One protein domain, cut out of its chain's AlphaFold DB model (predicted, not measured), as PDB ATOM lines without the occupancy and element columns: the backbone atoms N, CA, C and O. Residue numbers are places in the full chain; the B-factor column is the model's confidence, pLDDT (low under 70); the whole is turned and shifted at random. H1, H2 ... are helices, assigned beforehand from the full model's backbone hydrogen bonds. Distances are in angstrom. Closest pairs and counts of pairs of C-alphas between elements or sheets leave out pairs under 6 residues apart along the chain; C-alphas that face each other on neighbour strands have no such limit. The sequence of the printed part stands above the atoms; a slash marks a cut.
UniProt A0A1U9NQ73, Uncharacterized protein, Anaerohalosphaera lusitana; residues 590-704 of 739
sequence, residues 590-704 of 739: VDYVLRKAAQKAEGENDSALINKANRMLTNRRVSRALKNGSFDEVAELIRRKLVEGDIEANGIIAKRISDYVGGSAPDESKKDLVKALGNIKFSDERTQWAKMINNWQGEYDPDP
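What this domain is: This is residues 590 to 704 of the 739 residues of an uncharacterized protein of Anaerohalosphaera lusitana (UniProt A0A1U9NQ73). Six helices are stacked in a staggered array, with H1 at one end joined in a hairpin to the long H2, and the later part of H2 entering an up-and-down bundle of H2, H3, H4, H5 and H6, in which each helix runs against the one before it in the chain. H3 and H4 both pack on residues 618 to 626 of H2 while staying apart from each other; the hairpin of H5 and H6 lies beyond them, and H1 packs on H2 alone. The printed part has 115 residues with six named helices, H1 to H6 in order, and no named strand; its class is all helix. It is compact, with a radius of gyration of the C-alphas of 15.0 A, yet elongated in outline, spanning 52 by 32 by 19 A.

How they stand to each other: H1, residues 590 to 604, touches H2, residues 607 to 627, as a helical hairpin at a shallow tilt of 21 degrees, opposite ways; their closest C-alphas, those of Ala 598 and Ile 610, are 4.8 A apart. H2 is the hub, touching three helices. Its residues 618 to 626 alone touch H3, residues 631 to 644, with the closest C-alphas, Val 622 and Val 634, 5.4 A apart; H2 and H3 form a hairpin at a shallow tilt of 15 degrees. The same residues of H2 touch H4, residues 652 to 661, with the C-alphas of Asn 619 and Ile 653 closest at 5.4 A. H3 and H4 are apart. H5, residues 667 to 678, touches H3 with residues 672 to 677 alone; the closest C-alphas are those of Ala 635 and Leu 677, 5.0 A apart. H5 and H6, residues 687 to 700, form a hairpin at a shallow tilt of 28 degrees, with the C-alphas of Val 674 and Gln 697 closest at 5.9 A. H4 is close to H6 but not clearly touching, with the closest C-alphas, Val 661 and Trp 696, 7.3 A apart. Every O i to N i+4 pair is within hydrogen-bond range in H1, H2, H3, H4 and H5, and 9 of 10 are in H6.

Where its parts are: H1 begins at C-alpha 590, (121.992, 100.177, 113.427), and is 20.7 A long. H2 is 30.2 A long and ends at C-alpha 627, (133.019, 107.796, 124.332). H3 is 20.2 A long, H4 14.3 A and H5 16.2 A. H6, 20.6 A long, ends at C-alpha 700, (134.635, 124.376, 133.134).

The domain as a whole: The two C-alphas farthest apart, those of Glu 604 and Pro 704, are 52.2 A apart. The printed part has no cut and no long link. Its mean pLDDT is 81.0, and residues 646, 649, 682 to 687 and 699 to 704 are under 70.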
ATOM      1  N   VAL A 590     123.025  99.126 113.357       92.62
ATOM      2  CA  VAL A 590     121.992 100.177 113.427       92.62
ATOM      3  C   VAL A 590     122.331 101.333 112.478       92.62
ATOM      4  O   VAL A 590     121.462 101.790 111.734       92.62
ATOM      5  N   ASP A 591     123.600 101.758 112.427       91.31
ATOM      6  CA  ASP A 591     124.057 102.800 111.498       91.31
ATOM      7  C   ASP A 591     123.820 102.394 110.034       91.31
ATOM      8  O   ASP A 591     123.433 103.229 109.213       91.31
ATOM      9  N   TYR A 592     124.030 101.119 109.692       93.50
ATOM     10  CA  TYR A 592     123.732 100.586 108.363       93.50
ATOM     11  C   TYR A 592     122.248 100.755 108.001       93.50
ATOM     12  O   TYR A 592     121.939 101.275 106.925       93.50
ATOM     13  N   VAL A 593     121.332 100.366 108.897       94.12
ATOM     14  CA  VAL A 593     119.879 100.466 108.656       94.12
ATOM     15  C   VAL A 593     119.454 101.920 108.498       94.12
ATOM     16  O   VAL A 593     118.740 102.238 107.551       94.12
ATOM     17  N   LEU A 594     119.946 102.821 109.352       92.19
ATOM     18  CA  LEU A 594     119.621 104.245 109.268       92.19
ATOM     19  C   LEU A 594     120.128 104.900 107.977       92.19
ATOM     20  O   LEU A 594     119.414 105.704 107.383       92.19
ATOM     21  N   ARG A 595     121.324 104.536 107.490       92.94
ATOM     22  CA  ARG A 595     121.817 105.023 106.186       92.94
ATOM     23  C   ARG A 595     120.922 104.561 105.041       92.94
ATOM     24  O   ARG A 595     120.640 105.336 104.134       92.94
ATOM     25  N   LYS A 596     120.460 103.309 105.086       94.44
ATOM     26  CA  LYS A 596     119.513 102.781 104.095       94.44
ATOM     27  C   LYS A 596     118.129 103.415 104.215       94.44
ATOM     28  O   LYS A 596     117.500 103.636 103.187       94.44
ATOM     29  N   ALA A 597     117.696 103.763 105.426       93.19
ATOM     30  CA  ALA A 597     116.463 104.508 105.659       93.19
ATOM     31  C   ALA A 597     116.521 105.898 105.013       93.19
ATOM     32  O   ALA A 597     115.618 106.243 104.260       93.19
ATOM     33  N   ALA A 598     117.608 106.649 105.232       89.44
ATOM     34  CA  ALA A 598     117.816 107.959 104.614       89.44
ATOM     35  C   ALA A 598     117.857 107.866 103.080       89.44
ATOM     36  O   ALA A 598     117.108 108.567 102.409       89.44
ATOM     37  N   GLN A 599     118.638 106.925 102.530       91.94
ATOM     38  CA  GLN A 599     118.717 106.690 101.082       91.94
ATOM     39  C   GLN A 599     117.343 106.373 100.461       91.94
ATOM     40  O   GLN A 599     117.042 106.797  99.348       91.94
ATOM     41  N   LYS A 600     116.504 105.598 101.157       91.69
ATOM     42  CA  LYS A 600     115.145 105.301 100.690       91.69
ATOM     43  C   LYS A 600     114.211 106.495 100.820       91.69
ATOM     44  O   LYS A 600     113.464 106.752  99.887       91.69
ATOM     45  N   ALA A 601     114.284 107.236 101.923       90.50
ATOM     46  CA  ALA A 601     113.487 108.439 102.132       90.50
ATOM     47  C   ALA A 601     113.795 109.521 101.077       90.50
ATOM     48  O   ALA A 601     112.880 110.196 100.619       90.50
ATOM     49  N   GLU A 602     115.053 109.626 100.630       89.31
ATOM     50  CA  GLU A 602     115.453 110.442  99.472       89.31
ATOM     51  C   GLU A 602     114.732 110.005  98.193       89.31
ATOM     52  O   GLU A 602     114.141 110.834  97.507       89.31
ATOM     53  N   GLY A 603     114.716 108.702  97.895       88.56
ATOM     54  CA  GLY A 603     113.973 108.162  96.750       88.56
ATOM     55  C   GLY A 603     112.450 108.325  96.862       88.56
ATOM     56  O   GLY A 603     111.769 108.432  95.844       88.56
ATOM     57  N   GLU A 604     111.918 108.363  98.085       91.00
ATOM     58  CA  GLU A 604     110.498 108.578  98.398       91.00
ATOM     59  C   GLU A 604     110.119 110.078  98.470       91.00
ATOM     60  O   GLU A 604     108.935 110.398  98.558       91.00
ATOM     61  N   ASN A 605     111.090 111.000  98.379       89.62
ATOM     62  CA  ASN A 605     110.937 112.451  98.586       89.62
ATOM     63  C   ASN A 605     110.340 112.845  99.957       89.62
ATOM     64  O   ASN A 605     109.695 113.889 100.083       89.62
ATOM     65  N   ASP A 606     110.575 112.043 100.997       89.56
ATOM     66  CA  ASP A 606     110.104 112.322 102.359       89.56
ATOM     67  C   ASP A 606     111.191 113.040 103.177       89.56
ATOM     68  O   ASP A 606     112.008 112.427 103.872       89.56
ATOM     69  N   SER A 607     111.200 114.373 103.101       84.44
ATOM     70  CA  SER A 607     112.168 115.219 103.811       84.44
ATOM     71  C   SER A 607     112.102 115.074 105.335       84.44
ATOM     72  O   SER A 607     113.127 115.200 106.011       84.44
ATOM     73  N   ALA A 608     110.935 114.746 105.896       86.31
ATOM     74  CA  ALA A 608     110.783 114.536 107.331       86.31
ATOM     75  C   ALA A 608     111.492 113.250 107.782       86.31
ATOM     76  O   ALA A 608     112.194 113.259 108.803       86.31
ATOM     77  N   LEU A 609     111.372 112.164 107.011       86.88
ATOM     78  CA  LEU A 609     112.065 110.902 107.284       86.88
ATOM     79  C   LEU A 609     113.574 110.986 107.035       86.88
ATOM     80  O   LEU A 609     114.332 110.441 107.843       86.88
ATOM     81  N   ILE A 610     114.027 111.713 106.005       85.50
ATOM     82  CA  ILE A 610     115.460 111.996 105.784       85.50
ATOM     83  C   ILE A 610     116.043 112.684 107.021       85.50
ATOM     84  O   ILE A 610     117.024 112.213 107.606       85.50
ATOM     85  N   ASN A 611     115.389 113.755 107.480       84.81
ATOM     86  CA  ASN A 611     115.834 114.518 108.643       84.81
ATOM     87  C   ASN A 611     115.765 113.681 109.924       84.81
ATOM     88  O   ASN A 611     116.656 113.761 110.771       84.81
ATOM     89  N   LYS A 612     114.748 112.825 110.089       87.06
ATOM     90  CA  LYS A 612     114.665 111.898 111.229       87.06
ATOM     91  C   LYS A 612     115.829 110.895 111.228       87.06
ATOM     92  O   LYS A 612     116.535 110.803 112.235       87.06
ATOM     93  N   ALA A 613     116.084 110.205 110.117       86.69
ATOM     94  CA  ALA A 613     117.172 109.231 110.004       86.69
ATOM     95  C   ALA A 613     118.559 109.879 110.195       86.69
ATOM     96  O   ALA A 613     119.401 109.354 110.930       86.69
ATOM     97  N   ASN A 614     118.784 111.059 109.607       85.50
ATOM     98  CA  ASN A 614     120.037 111.805 109.734       85.50
ATOM     99  C   ASN A 614     120.275 112.331 111.155       85.50
ATOM    100  O   ASN A 614     121.411 112.278 111.642       85.50
ATOM    101  N   ARG A 615     119.228 112.785 111.855       85.56
ATOM    102  CA  ARG A 615     119.319 113.159 113.277       85.56
ATOM    103  C   ARG A 615     119.731 111.970 114.138       85.56
ATOM    104  O   ARG A 615     120.635 112.108 114.961       85.56
ATOM    105  N   MET A 616     119.141 110.795 113.912       86.56
ATOM    106  CA  MET A 616     119.515 109.570 114.628       86.56
ATOM    107  C   MET A 616     120.972 109.164 114.359       86.56
ATOM    108  O   MET A 616     121.717 108.912 115.306       86.56
ATOM    109  N   LEU A 617     121.421 109.173 113.097       86.44
ATOM    110  CA  LEU A 617     122.823 108.900 112.742       86.44
ATOM    111  C   LEU A 617     123.792 109.875 113.413       86.44
ATOM    112  O   LEU A 617     124.829 109.464 113.936       86.44
ATOM    113  N   THR A 618     123.451 111.163 113.410       85.81
ATOM    114  CA  THR A 618     124.275 112.212 114.022       85.81
ATOM    115  C   THR A 618     124.378 111.999 115.528       85.81
ATOM    116  O   THR A 618     125.483 111.981 116.064       85.81
ATOM    117  N   ASN A 619     123.257 111.743 116.205       85.94
ATOM    118  CA  ASN A 619     123.234 111.467 117.640       85.94
ATOM    119  C   ASN A 619     124.124 110.274 118.026       85.94
ATOM    120  O   ASN A 619     124.842 110.310 119.029       85.94
ATOM    121  N   ARG A 620     124.129 109.225 117.202       86.69
ATOM    122  CA  ARG A 620     124.954 108.033 117.426       86.69
ATOM    123  C   ARG A 620     126.440 108.307 117.215       86.69
ATOM    124  O   ARG A 620     127.246 107.931 118.062       86.69
ATOM    125  N   ARG A 621     126.808 109.028 116.151       86.00
ATOM    126  CA  ARG A 621     128.202 109.447 115.914       86.00
ATOM    127  C   ARG A 621     128.726 110.353 117.024       86.00
ATOM    128  O   ARG A 621     129.814 110.100 117.523       86.00
ATOM    129  N   VAL A 622     127.925 111.322 117.474       86.00
ATOM    130  CA  VAL A 622     128.259 112.174 118.628       86.00
ATOM    131  C   VAL A 622     128.465 111.318 119.877       86.00
ATOM    132  O   VAL A 622     129.487 111.442 120.540       86.00
ATOM    133  N   SER A 623     127.557 110.381 120.160       85.75
ATOM    134  CA  SER A 623     127.694 109.470 121.307       85.75
ATOM    135  C   SER A 623     128.991 108.653 121.260       85.75
ATOM    136  O   SER A 623     129.630 108.461 122.291       85.75
ATOM    137  N   ARG A 624     129.394 108.173 120.078       85.56
ATOM    138  CA  ARG A 624     130.631 107.405 119.884       85.56
ATOM    139  C   ARG A 624     131.879 108.272 120.025       85.56
ATOM    140  O   ARG A 624     132.803 107.886 120.730       85.56
ATOM    141  N   ALA A 625     131.888 109.443 119.396       85.06
ATOM    142  CA  ALA A 625     133.002 110.378 119.470       85.06
ATOM    143  C   ALA A 625     133.224 110.876 120.911       85.06
ATOM    144  O   ALA A 625     134.365 110.939 121.361       85.06
ATOM    145  N   LEU A 626     132.149 111.094 121.682       86.12
ATOM    146  CA  LEU A 626     132.222 111.392 123.118       86.12
ATOM    147  C   LEU A 626     132.828 110.238 123.937       86.12
ATOM    148  O   LEU A 626     133.676 110.478 124.794       86.12
ATOM    149  N   LYS A 627     132.434 108.983 123.670       85.44
ATOM    150  CA  LYS A 627     133.019 107.796 124.332       85.44
ATOM    151  C   LYS A 627     134.507 107.622 124.009       85.44
ATOM    152  O   LYS A 627     135.265 107.198 124.873       85.44
ATOM    153  N   ASN A 628     134.911 107.947 122.781       84.88
ATOM    154  CA  ASN A 628     136.277 107.765 122.287       84.88
ATOM    155  C   ASN A 628     137.192 108.978 122.541       84.88
ATOM    156  O   ASN A 628     138.342 108.963 122.110       84.88
ATOM    157  N   GLY A 629     136.692 110.045 123.177       83.88
ATOM    158  CA  GLY A 629     137.451 111.280 123.405       83.88
ATOM    159  C   GLY A 629     137.773 112.075 122.132       83.88
ATOM    160  O   GLY A 629     138.668 112.912 122.126       83.88
ATOM    161  N   SER A 630     137.075 111.809 121.025       88.00
ATOM    162  CA  SER A 630     137.290 112.456 119.723       88.00
ATOM    163  C   SER A 630     136.479 113.752 119.621       88.00
ATOM    164  O   SER A 630     135.525 113.860 118.852       88.00
ATOM    165  N   PHE A 631     136.812 114.740 120.447       87.12
ATOM    166  CA  PHE A 631     135.979 115.934 120.635       87.12
ATOM    167  C   PHE A 631     135.942 116.891 119.438       87.12
ATOM    168  O   PHE A 631     134.905 117.502 119.181       87.12
ATOM    169  N   ASP A 632     137.012 116.950 118.645       84.38
ATOM    170  CA  ASP A 632     137.019 117.700 117.384       84.38
ATOM    171  C   ASP A 632     136.009 117.124 116.374       84.38
ATOM    172  O   ASP A 632     135.346 117.870 115.653       84.38
ATOM    173  N   GLU A 633     135.819 115.797 116.363       85.56
ATOM    174  CA  GLU A 633     134.795 115.147 115.535       85.56
ATOM    175  C   GLU A 633     133.384 115.536 116.000       85.56
ATOM    176  O   GLU A 633     132.518 115.818 115.171       85.56
ATOM    177  N   VAL A 634     133.152 115.613 117.318       85.31
ATOM    178  CA  VAL A 634     131.878 116.088 117.886       85.31
ATOM    179  C   VAL A 634     131.591 117.521 117.431       85.31
ATOM    180  O   VAL A 634     130.490 117.796 116.943       85.31
ATOM    181  N   ALA A 635     132.577 118.415 117.540       83.38
ATOM    182  CA  ALA A 635     132.432 119.814 117.154       83.38
ATOM    183  C   ALA A 635     132.151 119.981 115.652       83.38
ATOM    184  O   ALA A 635     131.236 120.716 115.272       83.38
ATOM    185  N   GLU A 636     132.857 119.248 114.790       84.88
ATOM    186  CA  GLU A 636     132.634 119.286 113.340       84.88
ATOM    187  C   GLU A 636     131.279 118.683 112.922       84.88
ATOM    188  O   GLU A 636     130.607 119.223 112.035       84.88
ATOM    189  N   LEU A 637     130.817 117.611 113.579       84.50
ATOM    190  CA  LEU A 637     129.484 117.040 113.337       84.50
ATOM    191  C   LEU A 637     128.367 118.031 113.691       84.50
ATOM    192  O   LEU A 637     127.418 118.190 112.918       84.50
ATOM    193  N   ILE A 638     128.488 118.717 114.828       83.94
ATOM    194  CA  ILE A 638     127.517 119.725 115.275       83.94
ATOM    195  C   ILE A 638     127.554 120.940 114.355       83.94
ATOM    196  O   ILE A 638     126.505 121.369 113.879       83.94
ATOM    197  N   ARG A 639     128.748 121.455 114.037       83.31
ATOM    198  CA  ARG A 639     128.930 122.583 113.118       83.31
ATOM    199  C   ARG A 639     128.237 122.333 111.782       83.31
ATOM    200  O   ARG A 639     127.468 123.179 111.330       83.31
ATOM    201  N   ARG A 640     128.461 121.166 111.169       82.00
ATOM    202  CA  ARG A 640     127.834 120.797 109.892       82.00
ATOM    203  C   ARG A 640     126.310 120.756 109.995       82.00
ATOM    204  O   ARG A 640     125.624 121.325 109.151       82.00
ATOM    205  N   LYS A 641     125.773 120.141 111.051       80.19
ATOM    206  CA  LYS A 641     124.321 120.019 111.236       80.19
ATOM    207  C   LYS A 641     123.622 121.319 111.617       80.19
ATOM    208  O   LYS A 641     122.460 121.495 111.264       80.19
ATOM    209  N   LEU A 642     124.311 122.249 112.275       76.62
ATOM    210  CA  LEU A 642     123.790 123.596 112.516       76.62
ATOM    211  C   LEU A 642     123.663 124.402 111.221       76.62
ATOM    212  O   LEU A 642     122.687 125.134 111.077       76.62
ATOM    213  N   VAL A 643     124.606 124.238 110.285       76.12
ATOM    214  CA  VAL A 643     124.559 124.872 108.956       76.12
ATOM    215  C   VAL A 643     123.415 124.306 108.109       76.12
ATOM    216  O   VAL A 643     122.720 125.065 107.446       76.12
ATOM    217  N   GLU A 644     123.191 122.990 108.163       70.50
ATOM    218  CA  GLU A 644     122.093 122.310 107.451       70.50
ATOM    219  C   GLU A 644     120.713 122.564 108.093       70.50
ATOM    220  O   GLU A 644     119.681 122.378 107.458       70.50
ATOM    221  N   GLY A 645     120.690 123.037 109.342       70.19
ATOM    222  CA  GLY A 645     119.484 123.386 110.084       70.19
ATOM    223  C   GLY A 645     118.823 122.235 110.853       70.19
ATOM    224  O   GLY A 645     117.783 122.438 111.480       70.19
ATOM    225  N   ASP A 646     119.463 121.069 110.874       65.50
ATOM    226  CA  ASP A 646     118.900 119.764 111.246       65.50
ATOM    227  C   ASP A 646     118.824 119.472 112.755       65.50
ATOM    228  O   ASP A 646     118.309 118.422 113.150       65.50
ATOM    229  N   ILE A 647     119.375 120.331 113.621       73.31
ATOM    230  CA  ILE A 647     119.451 120.073 115.070       73.31
ATOM    231  C   ILE A 647     118.975 121.260 115.917       73.31
ATOM    232  O   ILE A 647     119.318 122.416 115.673       73.31
ATOM    233  N   GLU A 648     118.182 120.960 116.945       77.94
ATOM    234  CA  GLU A 648     117.584 121.929 117.873       77.94
ATOM    235  C   GLU A 648     118.382 122.004 119.184       77.94
ATOM    236  O   GLU A 648     118.973 121.010 119.612       77.94
ATOM    237  N   ALA A 649     118.399 123.176 119.826       69.62
ATOM    238  CA  ALA A 649     119.174 123.421 121.051       69.62
ATOM    239  C   ALA A 649     118.654 122.622 122.261       69.62
ATOM    240  O   ALA A 649     119.415 122.234 123.131       69.62
ATOM    241  N   ASN A 650     117.368 122.291 122.292       72.19
ATOM    242  CA  ASN A 650     116.739 121.409 123.281       72.19
ATOM    243  C   ASN A 650     116.639 119.944 122.802       72.19
ATOM    244  O   ASN A 650     115.965 119.126 123.430       72.19
ATOM    245  N   GLY A 651     117.279 119.608 121.680       75.62
ATOM    246  CA  GLY A 651     117.207 118.288 121.066       75.62
ATOM    247  C   GLY A 651     118.055 117.226 121.773       75.62
ATOM    248  O   GLY A 651     118.907 117.508 122.616       75.62
ATOM    249  N   ILE A 652     117.866 115.969 121.363       78.25
ATOM    250  CA  ILE A 652     118.538 114.793 121.950       78.25
ATOM    251  C   ILE A 652     120.073 114.920 121.915       78.25
ATOM    252  O   ILE A 652     120.739 114.515 122.864       78.25
ATOM    253  N   ILE A 653     120.634 115.516 120.857       81.94
ATOM    254  CA  ILE A 653     122.087 115.719 120.706       81.94
ATOM    255  C   ILE A 653     122.617 116.711 121.748       81.94
ATOM    256  O   ILE A 653     123.625 116.437 122.390       81.94
ATOM    257  N   ALA A 654     121.920 117.832 121.952       81.75
ATOM    258  CA  ALA A 654     122.298 118.833 122.943       81.75
ATOM    259  C   ALA A 654     122.209 118.269 124.366       81.75
ATOM    260  O   ALA A 654     123.142 118.423 125.150       81.75
ATOM    261  N   LYS A 655     121.139 117.517 124.663       83.75
ATOM    262  CA  LYS A 655     120.991 116.806 125.937       83.75
ATOM    263  C   LYS A 655     122.129 115.811 126.172       83.75
ATOM    264  O   LYS A 655     122.685 115.782 127.257       83.75
ATOM    265  N   ARG A 656     122.527 115.043 125.153       83.81
ATOM    266  CA  ARG A 656     123.633 114.076 125.254       83.81
ATOM    267  C   ARG A 656     124.965 114.738 125.610       83.81
ATOM    268  O   ARG A 656     125.742 114.170 126.369       83.81
ATOM    269  N   ILE A 657     125.227 115.916 125.048       83.94
ATOM    270  CA  ILE A 657     126.427 116.703 125.350       83.94
ATOM    271  C   ILE A 657     126.340 117.253 126.775       83.94
ATOM    272  O   ILE A 657     127.288 117.068 127.530       83.94
ATOM    273  N   SER A 658     125.196 117.821 127.178       83.69
ATOM    274  CA  SER A 658     124.961 118.238 128.569       83.69
ATOM    275  C   SER A 658     125.159 117.091 129.561       83.69
ATOM    276  O   SER A 658     125.817 117.279 130.575       83.69
ATOM    277  N   ASP A 659     124.638 115.897 129.264       85.12
ATOM    278  CA  ASP A 659     124.775 114.714 130.119       85.12
ATOM    279  C   ASP A 659     126.247 114.263 130.225       85.12
ATOM    280  O   ASP A 659     126.669 113.770 131.268       85.12
ATOM    281  N   TYR A 660     127.051 114.437 129.167       84.62
ATOM    282  CA  TYR A 660     128.490 114.143 129.189       84.62
ATOM    283  C   TYR A 660     129.275 115.178 130.008       84.62
ATOM    284  O   TYR A 660     130.108 114.810 130.839       84.62
ATOM    285  N   VAL A 661     128.978 116.465 129.803       83.00
ATOM    286  CA  VAL A 661     129.605 117.592 130.514       83.00
ATOM    287  C   VAL A 661     129.250 117.553 132.007       83.00
ATOM    288  O   VAL A 661     130.143 117.608 132.848       83.00
ATOM    289  N   GLY A 662     127.981 117.338 132.354       79.69
ATOM    290  CA  GLY A 662     127.509 117.212 133.740       79.69
ATOM    291  C   GLY A 662     127.718 115.830 134.375       79.69
ATOM    292  O   GLY A 662     127.481 115.661 135.569       79.69
ATOM    293  N   GLY A 663     128.144 114.829 133.599       79.81
ATOM    294  CA  GLY A 663     128.303 113.441 134.039       79.81
ATOM    295  C   GLY A 663     129.625 113.147 134.756       79.81
ATOM    296  O   GLY A 663     130.370 114.041 135.148       79.81
ATOM    297  N   SER A 664     129.962 111.863 134.907       72.50
ATOM    298  CA  SER A 664     131.166 111.396 135.620       72.50
ATOM    299  C   SER A 664     132.436 111.311 134.755       72.50
ATOM    300  O   SER A 664     133.356 110.568 135.097       72.50
ATOM    301  N   ALA A 665     132.479 111.985 133.601       78.06
ATOM    302  CA  ALA A 665     133.664 112.005 132.739       78.06
ATOM    303  C   ALA A 665     134.844 112.743 133.420       78.06
ATOM    304  O   ALA A 665     134.598 113.612 134.259       78.06
ATOM    305  N   PRO A 666     136.112 112.438 133.078       83.19
ATOM    306  CA  PRO A 666     137.264 113.171 133.608       83.19
ATOM    307  C   PRO A 666     137.189 114.667 133.277       83.19
ATOM    308  O   PRO A 666     136.842 115.032 132.153       83.19
ATOM    309  N   ASP A 667     137.562 115.531 134.224       79.38
ATOM    310  CA  ASP A 667     137.483 116.990 134.046       79.38
ATOM    311  C   ASP A 667     138.308 117.497 132.854       79.38
ATOM    312  O   ASP A 667     137.900 118.433 132.171       79.38
ATOM    313  N   GLU A 668     139.438 116.853 132.554       81.12
ATOM    314  CA  GLU A 668     140.272 117.170 131.386       81.12
ATOM    315  C   GLU A 668     139.532 116.886 130.067       81.12
ATOM    316  O   GLU A 668     139.453 117.747 129.197       81.12
ATOM    317  N   SER A 669     138.851 115.740 129.972       81.56
ATOM    318  CA  SER A 669     138.020 115.375 128.818       81.56
ATOM    319  C   SER A 669     136.821 116.311 128.623       81.56
ATOM    320  O   SER A 669     136.445 116.621 127.493       81.56
ATOM    321  N   LYS A 670     136.221 116.795 129.717       83.06
ATOM    322  CA  LYS A 670     135.140 117.790 129.662       83.06
ATOM    323  C   LYS A 670     135.646 119.137 129.149       83.06
ATOM    324  O   LYS A 670     135.007 119.724 128.277       83.06
ATOM    325  N   LYS A 671     136.802 119.598 129.639       82.81
ATOM    326  CA  LYS A 671     137.449 120.837 129.178       82.81
ATOM    327  C   LYS A 671     137.805 120.775 127.697       82.81
ATOM    328  O   LYS A 671     137.505 121.719 126.970       82.81
ATOM    329  N   ASP A 672     138.363 119.660 127.236       84.38
ATOM    330  CA  ASP A 672     138.709 119.477 125.825       84.38
ATOM    331  C   ASP A 672     137.469 119.494 124.919       84.38
ATOM    332  O   ASP A 672     137.475 120.152 123.876       84.38
ATOM    333  N   LEU A 673     136.369 118.859 125.342       83.62
ATOM    334  CA  LEU A 673     135.090 118.928 124.631       83.62
ATOM    335  C   LEU A 673     134.539 120.352 124.556       83.62
ATOM    336  O   LEU A 673     134.174 120.821 123.477       83.62
ATOM    337  N   VAL A 674     134.472 121.042 125.690       84.31
ATOM    338  CA  VAL A 674     133.941 122.407 125.786       84.31
ATOM    339  C   VAL A 674     134.776 123.380 124.950       84.31
ATOM    340  O   VAL A 674     134.222 124.218 124.234       84.31
ATOM    341  N   LYS A 675     136.103 123.218 124.947       85.81
ATOM    342  CA  LYS A 675     137.021 123.978 124.097       85.81
ATOM    343  C   LYS A 675     136.796 123.701 122.608       85.81
ATOM    344  O   LYS A 675     136.744 124.647 121.823       85.81
ATOM    345  N   ALA A 676     136.627 122.439 122.212       83.62
ATOM    346  CA  ALA A 676     136.336 122.073 120.824       83.62
ATOM    347  C   ALA A 676     134.998 122.672 120.342       83.62
ATOM    348  O   ALA A 676     134.931 123.242 119.252       83.62
ATOM    349  N   LEU A 677     133.951 122.623 121.175       84.25
ATOM    350  CA  LEU A 677     132.637 123.213 120.883       84.25
ATOM    351  C   LEU A 677     132.668 124.747 120.826       84.25
ATOM    352  O   LEU A 677     131.981 125.341 119.994       84.25
ATOM    353  N   GLY A 678     133.487 125.387 121.664       80.81
ATOM    354  CA  GLY A 678     133.678 126.840 121.697       80.81
ATOM    355  C   GLY A 678     134.235 127.445 120.406       80.81
ATOM    356  O   GLY A 678     134.046 128.630 120.142       80.81
ATOM    357  N   ASN A 679     134.882 126.631 119.567       82.75
ATOM    358  CA  ASN A 679     135.431 127.062 118.281       82.75
ATOM    359  C   ASN A 679     134.383 127.111 117.151       82.75
ATOM    360  O   ASN A 679     134.693 127.538 116.031       82.75
ATOM    361  N   ILE A 680     133.145 126.679 117.409       81.75
ATOM    362  CA  ILE A 680     132.057 126.703 116.428       81.75
ATOM    363  C   ILE A 680     131.529 128.138 116.290       81.75
ATOM    364  O   ILE A 680     131.097 128.758 117.256       81.75
ATOM    365  N   LYS A 681     131.525 128.671 115.063       76.31
ATOM    366  CA  LYS A 681     130.932 129.981 114.749       76.31
ATOM    367  C   LYS A 681     129.459 129.816 114.366       76.31
ATOM    368  O   LYS A 681     129.155 129.032 113.468       76.31
ATOM    369  N   PHE A 682     128.568 130.560 115.019       68.38
ATOM    370  CA  PHE A 682     127.118 130.521 114.781       68.38
ATOM    371  C   PHE A 682     126.668 131.633 113.827       68.38
ATOM    372  O   PHE A 682     127.287 132.692 113.771       68.38
ATOM    373  N   SER A 683     125.574 131.394 113.100       63.53
ATOM    374  CA  SER A 683     124.791 132.457 112.464       63.53
ATOM    375  C   SER A 683     123.853 133.117 113.486       63.53
ATOM    376  O   SER A 683     123.489 132.497 114.490       63.53
ATOM    377  N   ASP A 684     123.423 134.353 113.213       60.22
ATOM    378  CA  ASP A 684     122.587 135.169 114.116       60.22
ATOM    379  C   ASP A 684     121.237 134.512 114.492       60.22
ATOM    380  O   ASP A 684     120.627 134.851 115.503       60.22
ATOM    381  N   GLU A 685     120.787 133.503 113.738       57.66
ATOM    382  CA  GLU A 685     119.520 132.784 113.942       57.66
ATOM    383  C   GLU A 685     119.600 131.631 114.970       57.66
ATOM    384  O   GLU A 685     118.578 131.049 115.337       57.66
ATOM    385  N   ARG A 686     120.793 131.276 115.476       68.81
ATOM    386  CA  ARG A 686     121.004 130.123 116.388       68.81
ATOM    387  C   ARG A 686     121.425 130.531 117.808       68.81
ATOM    388  O   ARG A 686     122.198 129.836 118.468       68.81
ATOM    389  N   THR A 687     120.863 131.629 118.313       68.81
ATOM    390  CA  THR A 687     121.175 132.232 119.631       68.81
ATOM    391  C   THR A 687     121.071 131.280 120.829       68.81
ATOM    392  O   THR A 687     121.805 131.437 121.803       68.81
ATOM    393  N   GLN A 688     120.203 130.268 120.775       76.50
ATOM    394  CA  GLN A 688     120.045 129.300 121.866       76.50
ATOM    395  C   GLN A 688     121.234 128.330 121.995       76.50
ATOM    396  O   GLN A 688     121.634 128.015 123.113       76.50
ATOM    397  N   TRP A 689     121.845 127.908 120.881       79.62
ATOM    398  CA  TRP A 689     123.037 127.045 120.904       79.62
ATOM    399  C   TRP A 689     124.267 127.793 121.422       79.62
ATOM    400  O   TRP A 689     125.017 127.249 122.230       79.62
ATOM    401  N   ALA A 690     124.424 129.059 121.025       77.44
ATOM    402  CA  ALA A 690     125.474 129.930 121.546       77.44
ATOM    403  C   ALA A 690     125.353 130.109 123.072       77.44
ATOM    404  O   ALA A 690     126.342 129.982 123.786       77.44
ATOM    405  N   LYS A 691     124.131 130.315 123.593       80.00
ATOM    406  CA  LYS A 691     123.884 130.379 125.045       80.00
ATOM    407  C   LYS A 691     124.259 129.080 125.763       80.00
ATOM    408  O   LYS A 691     124.885 129.139 126.812       80.00
ATOM    409  N   MET A 692     123.909 127.917 125.211       79.75
ATOM    410  CA  MET A 692     124.243 126.630 125.835       79.75
ATOM    411  C   MET A 692     125.744 126.349 125.863       79.75
ATOM    412  O   MET A 692     126.250 125.911 126.890       79.75
ATOM    413  N   ILE A 693     126.462 126.637 124.776       80.75
ATOM    414  CA  ILE A 693     127.919 126.453 124.733       80.75
ATOM    415  C   ILE A 693     128.617 127.423 125.686       80.75
ATOM    416  O   ILE A 693     129.508 126.994 126.411       80.75
ATOM    417  N   ASN A 694     128.154 128.674 125.779       80.50
ATOM    418  CA  ASN A 694     128.657 129.628 126.771       80.50
ATOM    419  C   ASN A 694     128.405 129.153 128.211       80.50
ATOM    420  O   ASN A 694     129.269 129.330 129.064       80.50
ATOM    421  N   ASN A 695     127.256 128.526 128.486       81.94
ATOM    422  CA  ASN A 695     126.978 127.948 129.803       81.94
ATOM    423  C   ASN A 695     127.932 126.781 130.114       81.94
ATOM    424  O   ASN A 695     128.520 126.756 131.190       81.94
ATOM    425  N   TRP A 696     128.152 125.860 129.166       83.50
ATOM    426  CA  TRP A 696     129.126 124.773 129.339       83.50
ATOM    427  C   TRP A 696     130.570 125.292 129.490       83.50
ATOM    428  O   TRP A 696     131.348 124.712 130.244       83.50
ATOM    429  N   GLN A 697     130.927 126.389 128.810       78.50
ATOM    430  CA  GLN A 697     132.209 127.089 128.976       78.50
ATOM    431  C   GLN A 697     132.348 127.702 130.368       78.50
ATOM    432  O   GLN A 697     133.344 127.438 131.035       78.50
ATOM    433  N   GLY A 698     131.340 128.436 130.844       70.81
ATOM    434  CA  GLY A 698     131.356 129.067 132.167       70.81
ATOM    435  C   GLY A 698     131.479 128.080 133.335       70.81
ATOM    436  O   GLY A 698     132.015 128.446 134.379       70.81
ATOM    437  N   GLU A 699     131.037 126.831 133.161       69.44
ATOM    438  CA  GLU A 699     131.157 125.772 134.173       69.44
ATOM    439  C   GLU A 699     132.567 125.147 134.272       69.44
ATOM    440  O   GLU A 699     132.929 124.662 135.344       69.44
ATOM    441  N   TYR A 700     133.378 125.154 133.201       63.41
ATOM    442  CA  TYR A 700     134.635 124.376 133.134       63.41
ATOM    443  C   TYR A 700     135.885 125.162 132.720       63.41
ATOM    444  O   TYR A 700     137.003 124.720 133.012       63.41
ATOM    445  N   ASP A 701     135.718 126.320 132.093       57.97
ATOM    446  CA  ASP A 701     136.779 127.281 131.811       57.97
ATOM    447  C   ASP A 701     136.248 128.686 132.136       57.97
ATOM    448  O   ASP A 701     135.669 129.349 131.270       57.97
ATOM    449  N   PRO A 702     136.359 129.145 133.399       48.69
ATOM    450  CA  PRO A 702     136.000 130.507 133.740       48.69
ATOM    451  C   PRO A 702     137.050 131.430 133.122       48.69
ATOM    452  O   PRO A 702     137.994 131.845 133.790       48.69
ATOM    453  N   ASP A 703     136.902 131.748 131.837       45.91
ATOM    454  CA  ASP A 703     137.600 132.877 131.245       45.91
ATOM    455  C   ASP A 703     137.135 134.127 132.018       45.91
ATOM    456  O   ASP A 703     135.935 134.447 132.012       45.91
ATOM    457  N   PRO A 704     138.029 134.837 132.733       44.66
ATOM    458  CA  PRO A 704     137.651 135.960 133.588       44.66
ATOM    459  C   PRO A 704     136.962 137.118 132.841       44.66
ATOM    460  O   PRO A 704     136.473 138.048 133.483       44.66
TER     461      PRO A 704